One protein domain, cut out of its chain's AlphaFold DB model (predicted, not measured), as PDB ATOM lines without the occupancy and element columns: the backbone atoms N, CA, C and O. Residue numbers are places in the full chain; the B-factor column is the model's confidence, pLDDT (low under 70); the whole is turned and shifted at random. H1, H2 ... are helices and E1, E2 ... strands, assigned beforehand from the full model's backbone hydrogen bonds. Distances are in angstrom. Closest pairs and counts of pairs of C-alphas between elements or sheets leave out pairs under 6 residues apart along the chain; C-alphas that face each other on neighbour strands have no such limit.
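AT A GLANCE: This is residues 42 to 126 of the 129 residues of an uncharacterized protein of Streptomyces sp. F001 (UniProt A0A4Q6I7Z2). Two small antiparallel sheets, E1 to E4 and E5 to E7, stand at opposite ends of the model without meeting, and the short helix H1 with the long link after it bridges the gap. The 85 printed residues hold one named helix and seven named strands, in the order E1 E2 E3 E4 H1 E5 E6 E7; the class is mostly strand. The whole is loose, with a radius of gyration of the C-alphas of 15.6 A and spans of 44 by 30 by 20 A.

HOW THE PARTS SIT: Begin with E1, residues 42 to 47, E2, residues 53 to 60, E3, residues 65 to 69, and E4, residues 74 to 77: a meander, each strand the antiparallel neighbour of the one before. Look within hydrogen-bond range for N 44 and O 57 in the hairpin E1 and E2, 2.9 A, N 58 and O 66 in E2 and E3, 2.7 A, and N 67 and O 75 in E3 and E4, 2.7 A. H1, residues 82 to 90, only grazes this sheet with residues 82 to 84; the C-alphas of Ala 66 and Leu 82, the closest of E3 and H1, are 5.9 A apart. In H1 every O i to N i+4 pair is within hydrogen-bond range. E5, residues 102 to 107, E6, residues 110 to 115, and E7, residues 122 to 125, form the second meander, with N 105 and O 112 at 2.8 A and N 123 and O 113 at 2.8 A. Each of its strands is apart from each strand of the first sheet.

IN THESE COORDINATES: Find C-alpha 42 at (366.002, 371.257, 452.033), where E1 begins. E2, the longest strand, runs 21.9 A from first to last C-alpha, and H1 12.6 A. E7 ends at C-alpha 125, (369.169, 360.278, 442.802).

THE WHOLE: The C-alphas farthest apart, of Glu 49 and Pro 108, are 46.4 A apart. The printed part has no cut, and H1 to E5 is the long link. Mean pLDDT of the printed part is 73.1, and residues 88 to 106 are among those under 70.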
ATOM      1  N   SER A  42     365.384 369.985 451.693       72.00
ATOM      2  CA  SER A  42     366.002 371.257 452.033       72.00
ATOM      3  C   SER A  42     366.348 371.213 453.513       72.00
ATOM      4  O   SER A  42     365.698 370.495 454.274       72.00
ATOM      5  N   SER A  43     367.384 371.937 453.925       71.38
ATOM      6  CA  SER A  43     367.839 371.898 455.310       71.38
ATOM      7  C   SER A  43     368.276 373.258 455.827       71.38
ATOM      8  O   SER A  43     368.607 374.164 455.058       71.38
ATOM      9  N   CYS A  44     368.276 373.397 457.147       70.69
ATOM     10  CA  CYS A  44     368.867 374.527 457.842       70.69
ATOM     11  C   CYS A  44     369.459 374.079 459.180       70.69
ATOM     12  O   CYS A  44     369.146 373.008 459.700       70.69
ATOM     13  N   SER A  45     370.325 374.919 459.742       73.75
ATOM     14  CA  SER A  45     370.821 374.754 461.105       73.75
ATOM     15  C   SER A  45     370.563 376.027 461.893       73.75
ATOM     16  O   SER A  45     370.671 377.135 461.363       73.75
ATOM     17  N   TRP A  46     370.220 375.855 463.162       74.25
ATOM     18  CA  TRP A  46     370.084 376.939 464.119       74.25
ATOM     19  C   TRP A  46     371.234 376.881 465.110       74.25
ATOM     20  O   TRP A  46     371.659 375.797 465.523       74.25
ATOM     21  N   ARG A  47     371.713 378.060 465.497       77.69
ATOM     22  CA  ARG A  47     372.770 378.239 466.487       77.69
ATOM     23  C   ARG A  47     372.251 379.014 467.692       77.69
ATOM     24  O   ARG A  47     371.250 379.723 467.571       77.69
ATOM     25  N   ASP A  48     372.885 378.825 468.840       78.06
ATOM     26  CA  ASP A  48     372.669 379.660 470.023       78.06
ATOM     27  C   ASP A  48     373.462 380.977 469.949       78.06
ATOM     28  O   ASP A  48     374.060 381.308 468.919       78.06
ATOM     29  N   GLU A  49     373.406 381.760 471.026       86.19
ATOM     30  CA  GLU A  49     374.048 383.075 471.130       86.19
ATOM     31  C   GLU A  49     375.581 382.954 471.141       86.19
ATOM     32  O   GLU A  49     376.290 383.831 470.645       86.19
ATOM     33  N   GLU A  50     376.093 381.817 471.608       78.56
ATOM     34  CA  GLU A  50     377.498 381.419 471.627       78.56
ATOM     35  C   GLU A  50     377.970 380.812 470.291       78.56
ATOM     36  O   GLU A  50     379.130 380.404 470.141       78.56
ATOM     37  N   GLY A  51     377.080 380.741 469.298       73.62
ATOM     38  CA  GLY A  51     377.359 380.217 467.968       73.62
ATOM     39  C   GLY A  51     377.502 378.694 467.901       73.62
ATOM     40  O   GLY A  51     377.928 378.188 466.849       73.62
ATOM     41  N   GLN A  52     377.158 377.971 468.970       69.81
ATOM     42  CA  GLN A  52     377.093 376.512 469.005       69.81
ATOM     43  C   GLN A  52     375.836 376.018 468.300       69.81
ATOM     44  O   GLN A  52     374.846 376.733 468.155       69.81
ATOM     45  N   LEU A  53     375.879 374.780 467.812       69.81
ATOM     46  CA  LEU A  53     374.713 374.163 467.197       69.81
ATOM     47  C   LEU A  53     373.605 373.999 468.242       69.81
ATOM     48  O   LEU A  53     373.851 373.505 469.335       69.81
ATOM     49  N   LYS A  54     372.379 374.361 467.869       74.88
ATOM     50  CA  LYS A  54     371.185 374.192 468.702       74.88
ATOM     51  C   LYS A  54     370.212 373.184 468.111       74.88
ATOM     52  O   LYS A  54     369.628 372.391 468.845       74.88
ATOM     53  N   ALA A  55     370.020 373.230 466.795       68.19
ATOM     54  CA  ALA A  55     369.107 372.339 466.098       68.19
ATOM     55  C   ALA A  55     369.413 372.257 464.601       68.19
ATOM     56  O   ALA A  55     370.048 373.148 464.029       68.19
ATOM     57  N   VAL A  56     368.889 371.217 463.966       75.50
ATOM     58  CA  VAL A  56     368.877 371.013 462.520       75.50
ATOM     59  C   VAL A  56     367.451 370.803 462.047       75.50
ATOM     60  O   VAL A  56     366.682 370.085 462.679       75.50
ATOM     61  N   GLY A  57     367.110 371.438 460.930       76.25
ATOM     62  CA  GLY A  57     365.816 371.341 460.275       76.25
ATOM     63  C   GLY A  57     365.941 370.726 458.892       76.25
ATOM     64  O   GLY A  57     366.893 371.013 458.168       76.25
ATOM     65  N   LEU A  58     364.954 369.920 458.523       78.00
ATOM     66  CA  LEU A  58     364.757 369.304 457.219       78.00
ATOM     67  C   LEU A  58     363.339 369.607 456.742       78.00
ATOM     68  O   LEU A  58     362.403 369.587 457.543       78.00
ATOM     69  N   TRP A  59     363.164 369.851 455.447       81.88
ATOM     70  CA  TRP A  59     361.843 369.920 454.829       81.88
ATOM     71  C   TRP A  59     361.863 369.509 453.366       81.88
ATOM     72  O   TRP A  59     362.865 369.653 452.670       81.88
ATOM     73  N   THR A  60     360.732 369.024 452.882       79.88
ATOM     74  CA  THR A  60     360.518 368.624 451.488       79.88
ATOM     75  C   THR A  60     359.373 369.436 450.883       79.88
ATOM     76  O   THR A  60     358.574 370.057 451.586       79.88
ATOM     77  N   SER A  61     359.279 369.465 449.552       81.12
ATOM     78  CA  SER A  61     358.253 370.249 448.842       81.12
ATOM     79  C   SER A  61     356.819 369.751 449.052       81.12
ATOM     80  O   SER A  61     355.878 370.479 448.761       81.12
ATOM     81  N   ASP A  62     356.643 368.524 449.545       83.00
ATOM     82  CA  ASP A  62     355.337 367.963 449.914       83.00
ATOM     83  C   ASP A  62     354.843 368.428 451.299       83.00
ATOM     84  O   ASP A  62     353.805 367.969 451.775       83.00
ATOM     85  N   GLY A  63     355.582 369.330 451.954       84.62
ATOM     86  CA  GLY A  63     355.245 369.873 453.266       84.62
ATOM     87  C   GLY A  63     355.711 369.015 454.442       84.62
ATOM     88  O   GLY A  63     355.399 369.353 455.584       84.62
ATOM     89  N   SER A  64     356.458 367.933 454.202       84.88
ATOM     90  CA  SER A  64     357.080 367.190 455.299       84.88
ATOM     91  C   SER A  64     358.214 367.997 455.919       84.88
ATOM     92  O   SER A  64     358.967 368.675 455.219       84.88
ATOM     93  N   THR A  65     358.334 367.940 457.243       87.94
ATOM     94  CA  THR A  65     359.351 368.656 458.018       87.94
ATOM     95  C   THR A  65     359.875 367.784 459.151       87.94
ATOM     96  O   THR A  65     359.134 366.981 459.718       87.94
ATOM     97  N   ALA A  66     361.141 367.961 459.512       80.38
ATOM     98  CA  ALA A  66     361.724 367.414 460.728       80.38
ATOM     99  C   ALA A  66     362.680 368.431 461.348       80.38
ATOM    100  O   ALA A  66     363.416 369.106 460.640       80.38
ATOM    101  N   VAL A  67     362.672 368.543 462.669       80.56
ATOM    102  CA  VAL A  67     363.617 369.339 463.446       80.56
ATOM    103  C   VAL A  67     364.152 368.465 464.561       80.56
ATOM    104  O   VAL A  67     363.373 367.962 465.368       80.56
ATOM    105  N   VAL A  68     365.468 368.318 464.614       75.38
ATOM    106  CA  VAL A  68     366.184 367.680 465.718       75.38
ATOM    107  C   VAL A  68     366.948 368.755 466.477       75.38
ATOM    108  O   VAL A  68     367.591 369.607 465.861       75.38
ATOM    109  N   ASP A  69     366.863 368.766 467.800       75.62
ATOM    110  CA  ASP A  69     367.730 369.610 468.621       75.62
ATOM    111  C   ASP A  69     368.942 368.834 469.151       75.62
ATOM    112  O   ASP A  69     369.010 367.610 469.061       75.62
ATOM    113  N   VAL A  70     369.925 369.548 469.700       72.00
ATOM    114  CA  VAL A  70     371.152 368.927 470.230       72.00
ATOM    115  C   VAL A  70     370.934 367.999 471.425       72.00
ATOM    116  O   VAL A  70     371.843 367.247 471.762       72.00
ATOM    117  N   SER A  71     369.755 368.008 472.057       70.00
ATOM    118  CA  SER A  71     369.413 366.998 473.068       70.00
ATOM    119  C   SER A  71     369.000 365.659 472.449       70.00
ATOM    120  O   SER A  71     368.832 364.676 473.168       70.00
ATOM    121  N   GLY A  72     368.835 365.615 471.124       62.88
ATOM    122  CA  GLY A  72     368.309 364.472 470.387       62.88
ATOM    123  C   GLY A  72     366.783 364.451 470.316       62.88
ATOM    124  O   GLY A  72     366.215 363.486 469.812       62.88
ATOM    125  N   ALA A  73     366.089 365.487 470.798       73.06
ATOM    126  CA  ALA A  73     364.638 365.544 470.690       73.06
ATOM    127  C   ALA A  73     364.218 365.902 469.258       73.06
ATOM    128  O   ALA A  73     364.698 366.872 468.668       73.06
ATOM    129  N   VAL A  74     363.275 365.127 468.718       78.94
ATOM    130  CA  VAL A  74     362.825 365.227 467.326       78.94
ATOM    131  C   VAL A  74     361.374 365.691 467.266       78.94
ATOM    132  O   VAL A  74     360.490 365.143 467.927       78.94
ATOM    133  N   ARG A  75     361.105 366.688 466.420       85.62
ATOM    134  CA  ARG A  75     359.760 367.130 466.033       85.62
ATOM    135  C   ARG A  75     359.611 366.976 464.530       85.62
ATOM    136  O   ARG A  75     360.373 367.576 463.786       85.62
ATOM    137  N   GLN A  76     358.625 366.212 464.075       87.94
ATOM    138  CA  GLN A  76     358.408 365.970 462.649       87.94
ATOM    139  C   GLN A  76     356.925 365.999 462.283       87.94
ATOM    140  O   GLN A  76     356.078 365.577 463.075       87.94
ATOM    141  N   TYR A  77     356.627 366.494 461.081       91.25
ATOM    142  CA  TYR A  77     355.275 366.709 460.565       91.25
ATOM    143  C   TYR A  77     355.194 366.414 459.066       91.25
ATOM    144  O   TYR A  77     356.198 366.491 458.365       91.25
ATOM    145  N   GLY A  78     353.978 366.170 458.576       91.50
ATOM    146  CA  GLY A  78     353.672 366.005 457.154       91.50
ATOM    147  C   GLY A  78     353.640 364.547 456.675       91.50
ATOM    148  O   GLY A  78     353.656 363.629 457.499       91.50
ATOM    149  N   PRO A  79     353.512 364.334 455.351       88.75
ATOM    150  CA  PRO A  79     353.326 363.008 454.755       88.75
ATOM    151  C   PRO A  79     354.490 362.033 454.970       88.75
ATOM    152  O   PRO A  79     354.265 360.826 455.048       88.75
ATOM    153  N   GLN A  80     355.721 362.538 455.064       80.94
ATOM    154  CA  GLN A  80     356.929 361.736 455.239       80.94
ATOM    155  C   GLN A  80     357.531 361.924 456.632       80.94
ATOM    156  O   GLN A  80     357.619 363.032 457.164       80.94
ATOM    157  N   ARG A  81     358.022 360.822 457.203       82.12
ATOM    158  CA  ARG A  81     358.813 360.813 458.437       82.12
ATOM    159  C   ARG A  81     360.289 361.025 458.104       82.12
ATOM    160  O   ARG A  81     361.055 360.077 457.999       82.12
ATOM    161  N   LEU A  82     360.667 362.280 457.851       74.25
ATOM    162  CA  LEU A  82     361.999 362.603 457.321       74.25
ATOM    163  C   LEU A  82     363.134 362.181 458.264       74.25
ATOM    164  O   LEU A  82     364.192 361.789 457.785       74.25
ATOM    165  N   TRP A  83     362.927 362.268 459.583       75.75
ATOM    166  CA  TRP A  83     363.961 361.887 460.545       75.75
ATOM    167  C   TRP A  83     364.145 360.372 460.618       75.75
ATOM    168  O   TRP A  83     365.276 359.903 460.597       75.75
ATOM    169  N   ASP A  84     363.049 359.613 460.583       76.12
ATOM    170  CA  ASP A  84     363.091 358.148 460.539       76.12
ATOM    171  C   ASP A  84     363.880 357.676 459.303       76.12
ATOM    172  O   ASP A  84     364.731 356.798 459.405       76.12
ATOM    173  N   THR A  85     363.696 358.331 458.148       72.56
ATOM    174  CA  THR A  85     364.494 358.074 456.934       72.56
ATOM    175  C   THR A  85     365.990 358.337 457.145       72.56
ATOM    176  O   THR A  85     366.825 357.594 456.627       72.56
ATOM    177  N   VAL A  86     366.351 359.395 457.880       71.00
ATOM    178  CA  VAL A  86     367.755 359.705 458.208       71.00
ATOM    179  C   VAL A  86     368.338 358.654 459.152       71.00
ATOM    180  O   VAL A  86     369.453 358.193 458.918       71.00
ATOM    181  N   GLU A  87     367.597 358.232 460.178       70.06
ATOM    182  CA  GLU A  87     368.032 357.179 461.104       70.06
ATOM    183  C   GLU A  87     368.171 355.823 460.408       70.06
ATOM    184  O   GLU A  87     369.135 355.096 460.644       70.06
ATOM    185  N   ASP A  88     367.238 355.481 459.520       66.31
ATOM    186  CA  ASP A  88     367.299 354.253 458.730       66.31
ATOM    187  C   ASP A  88     368.486 354.249 457.770       66.31
ATOM    188  O   ASP A  88     369.131 353.215 457.603       66.31
ATOM    189  N   LEU A  89     368.825 355.400 457.186       67.25
ATOM    190  CA  LEU A  89     370.058 355.522 456.423       67.25
ATOM    191  C   LEU A  89     371.287 355.366 457.316       67.25
ATOM    192  O   LEU A  89     372.220 354.675 456.926       67.25
ATOM    193  N   ALA A  90     371.314 356.015 458.481       66.12
ATOM    194  CA  ALA A  90     372.478 355.986 459.359       66.12
ATOM    195  C   ALA A  90     372.884 354.546 459.720       66.12
ATOM    196  O   ALA A  90     374.069 354.250 459.802       66.12
ATOM    197  N   LYS A  91     371.912 353.627 459.817       66.56
ATOM    198  CA  LYS A  91     372.141 352.183 460.025       66.56
ATOM    199  C   LYS A  91     372.892 351.485 458.884       66.56
ATOM    200  O   LYS A  91     373.340 350.360 459.068       66.56
ATOM    201  N   ALA A  92     372.989 352.092 457.702       66.88
ATOM    202  CA  ALA A  92     373.736 351.545 456.569       66.88
ATOM    203  C   ALA A  92     375.259 351.724 456.709       66.88
ATOM    204  O   ALA A  92     376.003 351.201 455.877       66.88
ATOM    205  N   PHE A  93     375.711 352.460 457.728       64.75
ATOM    206  CA  PHE A  93     377.117 352.720 458.003       64.75
ATOM    207  C   PHE A  93     377.477 352.150 459.379       64.75
ATOM    208  O   PHE A  93     376.798 352.434 460.364       64.75
ATOM    209  N   ASP A  94     378.535 351.341 459.437       66.19
ATOM    210  CA  ASP A  94     379.039 350.786 460.700       66.19
ATOM    211  C   ASP A  94     379.765 351.852 461.542       66.19
ATOM    212  O   ASP A  94     379.678 351.847 462.767       66.19
ATOM    213  N   ASP A  95     380.429 352.791 460.864       62.84
ATOM    214  CA  ASP A  95     381.182 353.915 461.422       62.84
ATOM    215  C   ASP A  95     380.895 355.189 460.608       62.84
ATOM    216  O   ASP A  95     380.167 355.157 459.613       62.84
ATOM    217  N   GLU A  96     381.475 356.325 461.011       62.59
ATOM    218  CA  GLU A  96     381.400 357.565 460.233       62.59
ATOM    219  C   GLU A  96     382.007 357.352 458.830       62.59
ATOM    220  O   GLU A  96     383.216 357.120 458.717       62.59
ATOM    221  N   PRO A  97     381.201 357.417 457.753       59.84
ATOM    222  CA  PRO A  97     381.674 357.071 456.424       59.84
ATOM    223  C   PRO A  97     382.571 358.179 455.867       59.84
ATOM    224  O   PRO A  97     382.202 359.361 455.859       59.84
ATOM    225  N   ALA A  98     383.738 357.812 455.339       65.00
ATOM    226  CA  ALA A  98     384.607 358.763 454.670       65.00
ATOM    227  C   ALA A  98     384.020 359.143 453.306       65.00
ATOM    228  O   ALA A  98     383.320 358.372 452.649       65.00
ATOM    229  N   ARG A  99     384.356 360.341 452.819       60.62
ATOM    230  CA  ARG A  99     383.929 360.788 451.484       60.62
ATOM    231  C   ARG A  99     384.315 359.787 450.390       60.62
ATOM    232  O   ARG A  99     383.524 359.558 449.479       60.62
ATOM    233  N   ASP A 100     385.513 359.219 450.488       67.56
ATOM    234  CA  ASP A 100     386.069 358.311 449.480       67.56
ATOM    235  C   ASP A 100     385.409 356.922 449.491       67.56
ATOM    236  O   ASP A 100     385.556 356.161 448.532       67.56
ATOM    237  N   ASP A 101     384.610 356.616 450.520       68.06
ATOM    238  CA  ASP A 101     383.781 355.412 450.556       68.06
ATOM    239  C   ASP A 101     382.555 355.538 449.644       68.06
ATOM    240  O   ASP A 101     381.931 354.535 449.288       68.06
ATOM    241  N   PHE A 102     382.205 356.759 449.230       68.81
ATOM    242  CA  PHE A 102     381.093 357.005 448.326       68.81
ATOM    243  C   PHE A 102     381.539 357.026 446.869       68.81
ATOM    244  O   PHE A 102     382.530 357.643 446.481       68.81
ATOM    245  N   ARG A 103     380.725 356.413 446.011       67.38
ATOM    246  CA  ARG A 103     380.898 356.442 444.557       67.38
ATOM    247  C   ARG A 103     379.635 356.959 443.900       67.38
ATOM    248  O   ARG A 103     378.552 356.412 444.114       67.38
ATOM    249  N   LEU A 104     379.789 357.981 443.064       66.88
ATOM    250  CA  LEU A 104     378.726 358.507 442.217       66.88
ATOM    251  C   LEU A 104     378.857 357.915 440.811       66.88
ATOM    252  O   LEU A 104     379.864 358.114 440.136       66.88
ATOM    253  N   THR A 105     377.820 357.217 440.361       67.38
ATOM    254  CA  THR A 105     377.684 356.763 438.975       67.38
ATOM    255  C   THR A 105     376.613 357.592 438.282       67.38
ATOM    256  O   THR A 105     375.449 357.567 438.683       67.38
ATOM    257  N   THR A 106     376.991 358.310 437.228       64.75
ATOM    258  CA  THR A 106     376.072 359.116 436.416       64.75
ATOM    259  C   THR A 106     375.936 358.533 435.014       64.75
ATOM    260  O   THR A 106     376.930 358.336 434.318       64.75
ATOM    261  N   THR A 107     374.703 358.309 434.576       74.50
ATOM    262  CA  THR A 107     374.328 358.019 433.189       74.50
ATOM    263  C   THR A 107     373.402 359.131 432.677       74.50
ATOM    264  O   THR A 107     372.863 359.893 433.485       74.50
ATOM    265  N   PRO A 108     373.155 359.234 431.356       76.69
ATOM    266  CA  PRO A 108     372.228 360.232 430.815       76.69
ATOM    267  C   PRO A 108     370.804 360.159 431.386       76.69
ATOM    268  O   PRO A 108     370.070 361.136 431.323       76.69
ATOM    269  N   THR A 109     370.400 359.007 431.928       72.69
ATOM    270  CA  THR A 109     369.035 358.751 432.412       72.69
ATOM    271  C   THR A 109     368.960 358.473 433.907       72.69
ATOM    272  O   THR A 109     367.867 358.261 434.429       72.69
ATOM    273  N   ARG A 110     370.095 358.413 434.613       63.97
ATOM    274  CA  ARG A 110     370.119 358.013 436.020       63.97
ATOM    275  C   ARG A 110     371.367 358.513 436.723       63.97
ATOM    276  O   ARG A 110     372.463 358.472 436.180       63.97
ATOM    277  N   GLN A 111     371.216 358.885 437.982       60.06
ATOM    278  CA  GLN A 111     372.344 359.091 438.879       60.06
ATOM    279  C   GLN A 111     372.178 358.166 440.083       60.06
ATOM    280  O   GLN A 111     371.067 357.985 440.582       60.06
ATOM    281  N   VAL A 112     373.259 357.524 440.512       65.44
ATOM    282  CA  VAL A 112     373.257 356.581 441.636       65.44
ATOM    283  C   VAL A 112     374.450 356.875 442.527       65.44
ATOM    284  O   VAL A 112     375.583 356.894 442.050       65.44
ATOM    285  N   VAL A 113     374.198 357.070 443.817       67.56
ATOM    286  CA  VAL A 113     375.242 357.063 444.846       67.56
ATOM    287  C   VAL A 113     375.312 355.671 445.441       67.56
ATOM    288  O   VAL A 113     374.283 355.053 445.694       67.56
ATOM    289  N   SER A 114     376.519 355.175 445.656       72.69
ATOM    290  CA  SER A 114     376.783 353.909 446.336       72.69
ATOM    291  C   SER A 114     377.802 354.115 447.443       72.69
ATOM    292  O   SER A 114     378.631 355.019 447.336       72.69
ATOM    293  N   TYR A 115     377.716 353.303 448.488       69.38
ATOM    294  CA  TYR A 115     378.624 353.321 449.628       69.38
ATOM    295  C   TYR A 115     379.388 351.996 449.724       69.38
ATOM    296  O   TYR A 115     378.795 350.919 449.627       69.38
ATOM    297  N   GLY A 116     380.704 352.081 449.915       75.56
ATOM    298  CA  GLY A 116     381.597 350.949 450.126       75.56
ATOM    299  C   GLY A 116     381.969 350.175 448.854       75.56
ATOM    300  O   GLY A 116     382.216 350.726 447.776       75.56
ATOM    301  N   GLY A 117     382.103 348.855 449.012       75.56
ATOM    302  CA  GLY A 117     382.555 347.933 447.972       75.56
ATOM    303  C   GLY A 117     381.508 347.603 446.901       75.56
ATOM    304  O   GLY A 117     380.380 348.093 446.897       75.56
ATOM    305  N   VAL A 118     381.887 346.729 445.964       75.00
ATOM    306  CA  VAL A 118     380.948 346.183 444.969       75.00
ATOM    307  C   VAL A 118     379.831 345.430 445.700       75.00
ATOM    308  O   VAL A 118     380.116 344.520 446.470       75.00
ATOM    309  N   GLY A 119     378.573 345.807 445.452       77.12
ATOM    310  CA  GLY A 119     377.402 345.231 446.126       77.12
ATOM    311  C   GLY A 119     376.987 345.939 447.422       77.12
ATOM    312  O   GLY A 119     376.069 345.466 448.084       77.12
ATOM    313  N   GLY A 120     377.633 347.055 447.776       77.06
ATOM    314  CA  GLY A 120     377.228 347.892 448.904       77.06
ATOM    315  C   GLY A 120     375.903 348.640 448.682       77.06
ATOM    316  O   GLY A 120     375.338 348.610 447.579       77.06
ATOM    317  N   PRO A 121     375.393 349.324 449.723       74.75
ATOM    318  CA  PRO A 121     374.177 350.124 449.640       74.75
ATOM    319  C   PRO A 121     374.233 351.124 448.483       74.75
ATOM    320  O   PRO A 121     375.279 351.717 448.205       74.75
ATOM    321  N   SER A 122     373.106 351.318 447.797       71.69
ATOM    322  CA  SER A 122     373.011 352.301 446.719       71.69
ATOM    323  C   SER A 122     371.653 352.988 446.673       71.69
ATOM    324  O   SER A 122     370.616 352.385 446.949       71.69
ATOM    325  N   TRP A 123     371.673 354.261 446.294       70.38
ATOM    326  CA  TRP A 123     370.515 355.144 446.259       70.38
ATOM    327  C   TRP A 123     370.447 355.844 444.912       70.38
ATOM    328  O   TRP A 123     371.422 356.428 444.436       70.38
ATOM    329  N   VAL A 124     369.275 355.785 444.287       67.69
ATOM    330  CA  VAL A 124     369.016 356.506 443.041       67.69
ATOM    331  C   VAL A 124     368.739 357.958 443.374       67.69
ATOM    332  O   VAL A 124     367.840 358.249 444.160       67.69
ATOM    333  N   LEU A 125     369.488 358.863 442.753       60.94
ATOM    334  CA  LEU A 125     369.169 360.278 442.802       60.94
ATOM    335  C   LEU A 125     368.116 360.576 441.720       60.94
ATOM    336  O   LEU A 125     368.206 360.040 440.610       60.94
ATOM    337  N   PRO A 126     367.118 361.422 442.006       52.28
ATOM    338  CA  PRO A 126     366.163 361.873 441.025       52.28
ATOM    339  C   PRO A 126     366.906 362.674 439.967       52.28
ATOM    340  O   PRO A 126     367.623 363.637 440.243       52.28
TER     341      PRO A 126